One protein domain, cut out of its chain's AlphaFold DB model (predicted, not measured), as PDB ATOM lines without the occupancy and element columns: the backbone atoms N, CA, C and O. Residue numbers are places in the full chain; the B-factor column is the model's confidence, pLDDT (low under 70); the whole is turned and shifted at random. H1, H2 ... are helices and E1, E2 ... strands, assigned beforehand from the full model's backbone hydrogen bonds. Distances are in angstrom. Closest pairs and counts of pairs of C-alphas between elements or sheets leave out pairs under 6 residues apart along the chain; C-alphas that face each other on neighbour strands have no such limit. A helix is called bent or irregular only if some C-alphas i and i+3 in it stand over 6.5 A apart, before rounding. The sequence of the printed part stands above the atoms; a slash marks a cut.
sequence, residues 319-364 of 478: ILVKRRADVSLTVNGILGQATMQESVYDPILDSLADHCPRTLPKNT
ATOM      1  N   ILE A 319     -22.424 -33.165  -5.444       84.38
ATOM      2  CA  ILE A 319     -22.096 -34.181  -4.450       84.38
ATOM      3  C   ILE A 319     -20.905 -33.667  -3.646       84.38
ATOM      4  O   ILE A 319     -20.013 -33.026  -4.205       84.38
ATOM      5  N   LEU A 320     -20.890 -33.932  -2.341       85.06
ATOM      6  CA  LEU A 320     -19.728 -33.644  -1.517       85.06
ATOM      7  C   LEU A 320     -18.709 -34.782  -1.657       85.06
ATOM      8  O   LEU A 320     -19.009 -35.933  -1.357       85.06
ATOM      9  N   VAL A 321     -17.502 -34.452  -2.113       83.44
ATOM     10  CA  VAL A 321     -16.415 -35.421  -2.363       83.44
ATOM     11  C   VAL A 321     -15.400 -35.508  -1.217       83.44
ATOM     12  O   VAL A 321     -14.398 -36.205  -1.329       83.44
ATOM     13  N   LYS A 322     -15.648 -34.795  -0.114       84.25
ATOM     14  CA  LYS A 322     -14.852 -34.820   1.122       84.25
ATOM     15  C   LYS A 322     -15.756 -35.107   2.304       84.25
ATOM     16  O   LYS A 322     -16.914 -34.696   2.286       84.25
ATOM     17  N   ARG A 323     -15.248 -35.747   3.357       86.75
ATOM     18  CA  ARG A 323     -16.029 -35.879   4.593       86.75
ATOM     19  C   ARG A 323     -16.378 -34.486   5.102       86.75
ATOM     20  O   ARG A 323     -15.550 -33.578   5.057       86.75
ATOM     21  N   ARG A 324     -17.594 -34.324   5.620       88.69
ATOM     22  CA  ARG A 324     -18.101 -33.036   6.113       88.69
ATOM     23  C   ARG A 324     -17.150 -32.340   7.096       88.69
ATOM     24  O   ARG A 324     -17.017 -31.117   7.044       88.69
ATOM     25  N   ALA A 325     -16.491 -33.113   7.959       89.94
ATOM     26  CA  ALA A 325     -15.539 -32.618   8.953       89.94
ATOM     27  C   ALA A 325     -14.224 -32.082   8.352       89.94
ATOM     28  O   ALA A 325     -13.568 -31.258   8.980       89.94
ATOM     29  N   ASP A 326     -13.860 -32.503   7.137       88.81
ATOM     30  CA  ASP A 326     -12.612 -32.104   6.469       88.81
ATOM     31  C   ASP A 326     -12.796 -30.886   5.547       88.81
ATOM     32  O   ASP A 326     -11.852 -30.425   4.894       88.81
ATOM     33  N   VAL A 327     -14.024 -30.369   5.432       86.56
ATOM     34  CA  VAL A 327     -14.323 -29.211   4.589       86.56
ATOM     35  C   VAL A 327     -13.876 -27.936   5.296       86.56
ATOM     36  O   VAL A 327     -14.425 -27.557   6.328       86.56
ATOM     37  N   SER A 328     -12.909 -27.238   4.702       88.06
ATOM     38  CA  SER A 328     -12.532 -25.894   5.136       88.06
ATOM     39  C   SER A 328     -13.500 -24.866   4.561       88.06
ATOM     40  O   SER A 328     -13.804 -24.886   3.370       88.06
ATOM     41  N   LEU A 329     -13.940 -23.923   5.394       88.12
ATOM     42  CA  LEU A 329     -14.677 -22.744   4.936       88.12
ATOM     43  C   LEU A 329     -13.761 -21.605   4.494       88.12
ATOM     44  O   LEU A 329     -14.207 -20.474   4.310       88.12
ATOM     45  N   THR A 330     -12.482 -21.895   4.311       88.00
ATOM     46  CA  THR A 330     -11.481 -20.887   4.042       88.00
ATOM     47  C   THR A 330     -10.853 -21.113   2.678       88.00
ATOM     48  O   THR A 330     -10.313 -22.180   2.383       88.00
ATOM     49  N   VAL A 331     -10.896 -20.076   1.847       85.62
ATOM     50  CA  VAL A 331     -10.331 -20.072   0.499       85.62
ATOM     51  C   VAL A 331      -9.136 -19.145   0.421       85.62
ATOM     52  O   VAL A 331      -9.101 -18.103   1.072       85.62
ATOM     53  N   ASN A 332      -8.160 -19.512  -0.402       85.38
ATOM     54  CA  ASN A 332      -6.981 -18.693  -0.645       85.38
ATOM     55  C   ASN A 332      -7.033 -18.167  -2.077       85.38
ATOM     56  O   ASN A 332      -7.227 -18.940  -3.013       85.38
ATOM     57  N   GLY A 333      -6.836 -16.865  -2.231       87.81
ATOM     58  CA  GLY A 333      -6.565 -16.201  -3.495       87.81
ATOM     59  C   GLY A 333      -5.219 -15.484  -3.464       87.81
ATOM     60  O   GLY A 333      -4.425 -15.644  -2.538       87.81
ATOM     61  N   ILE A 334      -4.967 -14.670  -4.486       88.94
ATOM     62  CA  ILE A 334      -3.690 -13.953  -4.639       88.94
ATOM     63  C   ILE A 334      -3.560 -12.829  -3.610       88.94
ATOM     64  O   ILE A 334      -2.474 -12.603  -3.085       88.94
ATOM     65  N   LEU A 335      -4.664 -12.154  -3.278       88.19
ATOM     66  CA  LEU A 335      -4.660 -11.101  -2.257       88.19
ATOM     67  C   LEU A 335      -4.621 -11.641  -0.823       88.19
ATOM     68  O   LEU A 335      -4.480 -10.862   0.119       88.19
ATOM     69  N   GLY A 336      -4.751 -12.956  -0.646       85.94
ATOM     70  CA  GLY A 336      -4.744 -13.610   0.652       85.94
ATOM     71  C   GLY A 336      -5.952 -14.510   0.850       85.94
ATOM     72  O   GLY A 336      -6.464 -15.128  -0.079       85.94
ATOM     73  N   GLN A 337      -6.381 -14.617   2.099       86.56
ATOM     74  CA  GLN A 337      -7.358 -15.601   2.532       86.56
ATOM     75  C   GLN A 337      -8.740 -14.970   2.746       86.56
ATOM     76  O   GLN A 337      -8.844 -13.875   3.296       86.56
ATOM     77  N   ALA A 338      -9.801 -15.671   2.347       84.94
ATOM     78  CA  ALA A 338     -11.180 -15.292   2.631       84.94
ATOM     79  C   ALA A 338     -11.928 -16.433   3.322       84.94
ATOM     80  O   ALA A 338     -11.791 -17.600   2.954       84.94
ATOM     81  N   THR A 339     -12.753 -16.081   4.304       87.75
ATOM     82  CA  THR A 339     -13.559 -17.038   5.070       87.75
ATOM     83  C   THR A 339     -15.019 -16.944   4.646       87.75
ATOM     84  O   THR A 339     -15.610 -15.861   4.606       87.75
ATOM     85  N   MET A 340     -15.605 -18.087   4.311       84.56
ATOM     86  CA  MET A 340     -17.013 -18.241   3.974       84.56
ATOM     87  C   MET A 340     -17.878 -18.198   5.239       84.56
ATOM     88  O   MET A 340     -17.456 -18.597   6.318       84.56
ATOM     89  N   GLN A 341     -19.105 -17.692   5.114       88.25
ATOM     90  CA  GLN A 341     -20.009 -17.533   6.256       88.25
ATOM     91  C   GLN A 341     -20.646 -18.874   6.642       88.25
ATOM     92  O   GLN A 341     -21.499 -19.371   5.910       88.25
ATOM     93  N   GLU A 342     -20.297 -19.414   7.807       89.69
ATOM     94  CA  GLU A 342     -20.854 -20.658   8.374       89.69
ATOM     95  C   GLU A 342     -22.383 -20.740   8.249       89.69
ATOM     96  O   GLU A 342     -22.918 -21.691   7.681       89.69
ATOM     97  N   SER A 343     -23.092 -19.671   8.629       89.50
ATOM     98  CA  SER A 343     -24.562 -19.598   8.576       89.50
ATOM     99  C   SER A 343     -25.174 -19.796   7.182       89.50
ATOM    100  O   SER A 343     -26.360 -20.108   7.073       89.50
ATOM    101  N   VAL A 344     -24.392 -19.605   6.117       85.00
ATOM    102  CA  VAL A 344     -24.808 -19.824   4.726       85.00
ATOM    103  C   VAL A 344     -24.366 -21.198   4.227       85.00
ATOM    104  O   VAL A 344     -25.118 -21.853   3.504       85.00
ATOM    105  N   TYR A 345     -23.154 -21.625   4.578       86.31
ATOM    106  CA  TYR A 345     -22.495 -22.777   3.964       86.31
ATOM    107  C   TYR A 345     -22.708 -24.086   4.718       86.31
ATOM    108  O   TYR A 345     -22.904 -25.115   4.071       86.31
ATOM    109  N   ASP A 346     -22.746 -24.064   6.051       89.50
ATOM    110  CA  ASP A 346     -22.918 -25.278   6.852       89.50
ATOM    111  C   ASP A 346     -24.227 -26.014   6.542       89.50
ATOM    112  O   ASP A 346     -24.154 -27.211   6.273       89.50
ATOM    113  N   PRO A 347     -25.401 -25.354   6.416       89.88
ATOM    114  CA  PRO A 347     -26.636 -26.064   6.074       89.88
ATOM    115  C   PRO A 347     -26.572 -26.766   4.711       89.88
ATOM    116  O   PRO A 347     -27.189 -27.812   4.509       89.88
ATOM    117  N   ILE A 348     -25.833 -26.189   3.758       85.94
ATOM    118  CA  ILE A 348     -25.639 -26.778   2.429       85.94
ATOM    119  C   ILE A 348     -24.728 -28.001   2.550       85.94
ATOM    120  O   ILE A 348     -25.072 -29.067   2.040       85.94
ATOM    121  N   LEU A 349     -23.597 -27.863   3.243       89.38
ATOM    122  CA  LEU A 349     -22.635 -28.941   3.457       89.38
ATOM    123  C   LEU A 349     -23.238 -30.110   4.239       89.38
ATOM    124  O   LEU A 349     -23.051 -31.257   3.844       89.38
ATOM    125  N   ASP A 350     -24.009 -29.831   5.288       91.06
ATOM    126  CA  ASP A 350     -24.700 -30.840   6.094       91.06
ATOM    127  C   ASP A 350     -25.730 -31.601   5.252       91.06
ATOM    128  O   ASP A 350     -25.839 -32.822   5.346       91.06
ATOM    129  N   SER A 351     -26.437 -30.906   4.350       87.50
ATOM    130  CA  SER A 351     -27.377 -31.560   3.432       87.50
ATOM    131  C   SER A 351     -26.698 -32.506   2.433       87.50
ATOM    132  O   SER A 351     -27.350 -33.421   1.934       87.50
ATOM    133  N   LEU A 352     -25.406 -32.295   2.150       87.75
ATOM    134  CA  LEU A 352     -24.589 -33.095   1.234       87.75
ATOM    135  C   LEU A 352     -23.681 -34.104   1.960       87.75
ATOM    136  O   LEU A 352     -22.947 -34.838   1.299       87.75
ATOM    137  N   ALA A 353     -23.714 -34.147   3.295       90.56
ATOM    138  CA  ALA A 353     -22.847 -35.003   4.107       90.56
ATOM    139  C   ALA A 353     -23.145 -36.504   3.947       90.56
ATOM    140  O   ALA A 353     -22.332 -37.332   4.342       90.56
ATOM    141  N   ASP A 354     -24.283 -36.859   3.344       88.62
ATOM    142  CA  ASP A 354     -24.629 -38.232   2.967       88.62
ATOM    143  C   ASP A 354     -23.975 -38.688   1.655       88.62
ATOM    144  O   ASP A 354     -24.262 -39.782   1.174       88.62
ATOM    145  N   HIS A 355     -23.132 -37.841   1.049       86.56
ATOM    146  CA  HIS A 355     -22.416 -38.122  -0.194       86.56
ATOM    147  C   HIS A 355     -23.339 -38.541  -1.351       86.56
ATOM    148  O   HIS A 355     -22.920 -39.215  -2.289       86.56
ATOM    149  N   CYS A 356     -24.603 -38.112  -1.326       87.50
ATOM    150  CA  CYS A 356     -25.563 -38.418  -2.377       87.50
ATOM    151  C   CYS A 356     -25.677 -37.254  -3.378       87.50
ATOM    152  O   CYS A 356     -25.684 -36.087  -2.976       87.50
ATOM    153  N   PRO A 357     -25.821 -37.515  -4.696       86.19
ATOM    154  CA  PRO A 357     -25.976 -36.439  -5.671       86.19
ATOM    155  C   PRO A 357     -27.327 -35.722  -5.536       86.19
ATOM    156  O   PRO A 357     -28.384 -36.319  -5.779       86.19
ATOM    157  N   ARG A 358     -27.304 -34.414  -5.255       83.88
ATOM    158  CA  ARG A 358     -28.493 -33.568  -5.032       83.88
ATOM    159  C   ARG A 358     -28.528 -32.369  -5.970       83.88
ATOM    160  O   ARG A 358     -27.495 -31.847  -6.363       83.88
ATOM    161  N   THR A 359     -29.723 -31.901  -6.315       80.75
ATOM    162  CA  THR A 359     -29.894 -30.614  -7.007       80.75
ATOM    163  C   THR A 359     -29.740 -29.457  -6.026       80.75
ATOM    164  O   THR A 359     -30.157 -29.573  -4.872       80.75
ATOM    165  N   LEU A 360     -29.227 -28.318  -6.490       66.94
ATOM    166  CA  LEU A 360     -29.115 -27.120  -5.655       66.94
ATOM    167  C   LEU A 360     -30.512 -26.651  -5.158       66.94
ATOM    168  O   LEU A 360     -31.451 -26.588  -5.961       66.94
ATOM    169  N   PRO A 361     -30.691 -26.332  -3.856       57.47
ATOM    170  CA  PRO A 361     -32.003 -26.002  -3.290       57.47
ATOM    171  C   PRO A 361     -32.673 -24.762  -3.916       57.47
ATOM    172  O   PRO A 361     -32.015 -23.807  -4.324       57.47
ATOM    173  N   LYS A 362     -34.019 -24.729  -3.908       50.56
ATOM    174  CA  LYS A 362     -34.853 -23.635  -4.463       50.56
ATOM    175  C   LYS A 362     -34.742 -22.285  -3.729       50.56
ATOM    176  O   LYS A 362     -35.131 -21.274  -4.309       50.56
ATOM    177  N   ASN A 363     -34.265 -22.249  -2.480       39.78
ATOM    178  CA  ASN A 363     -34.326 -21.066  -1.614       39.78
ATOM    179  C   ASN A 363     -32.999 -20.789  -0.895       39.78
ATOM    180  O   ASN A 363     -32.800 -21.202   0.241       39.78
ATOM    181  N   THR A 364     -32.160 -19.960  -1.502       38.62
ATOM    182  CA  THR A 364     -31.222 -19.102  -0.771       38.62
ATOM    183  C   THR A 364     -31.492 -17.656  -1.180       38.62
ATOM    184  O   THR A 364     -30.876 -17.082  -2.077       38.62
TER     185      THR A 364
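This is residues 319 to 364 of the 478 residues of the protein "MethyTransf_Reg domain-containing protein" of Rhodospirillaceae bacterium (UniProt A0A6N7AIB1). With little regular structure, the domain is a thin two-stranded hairpin, E1 and E2, whose residues 332 to 337 stick out at one end of the longest axis, followed by one short helix, H1, and a loop tail. The printed part has 46 residues, of which 18 are in named elements, in the order E1, E2, H1; the class is mixed and the sheet, E1 - E2, is antiparallel. It is loose, with a radius of gyration of the C-alphas of 12.0 A and spans of 34 by 24 by 16 A.

E1, residues 330 to 333, begins at C-alpha 330 (-11.481, -20.887, 4.042). E2 is residues 336 to 339. H1, residues 342 to 351, is 13.6 A long and ends at C-alpha 351 (-27.377, -31.560, 3.432); it is irregular, but only just: C-alphas 344 and 347 are 6.6 A apart.

E1 and E2 form a hairpin, antiparallel at 151 degrees; N 331 and O 338, 2.9 A apart, are within hydrogen-bond range. E1 and H1 are apart. In H1, 4 of 6 O i to N i+4 pairs are within range.

The C-alphas farthest apart, of Leu 335 and Cys 356, are 34.4 A apart. The printed part has no cut, and both links are tight. Residues 352 to 364 hold no named element; pLDDT is under 70 at residues 360 to 364.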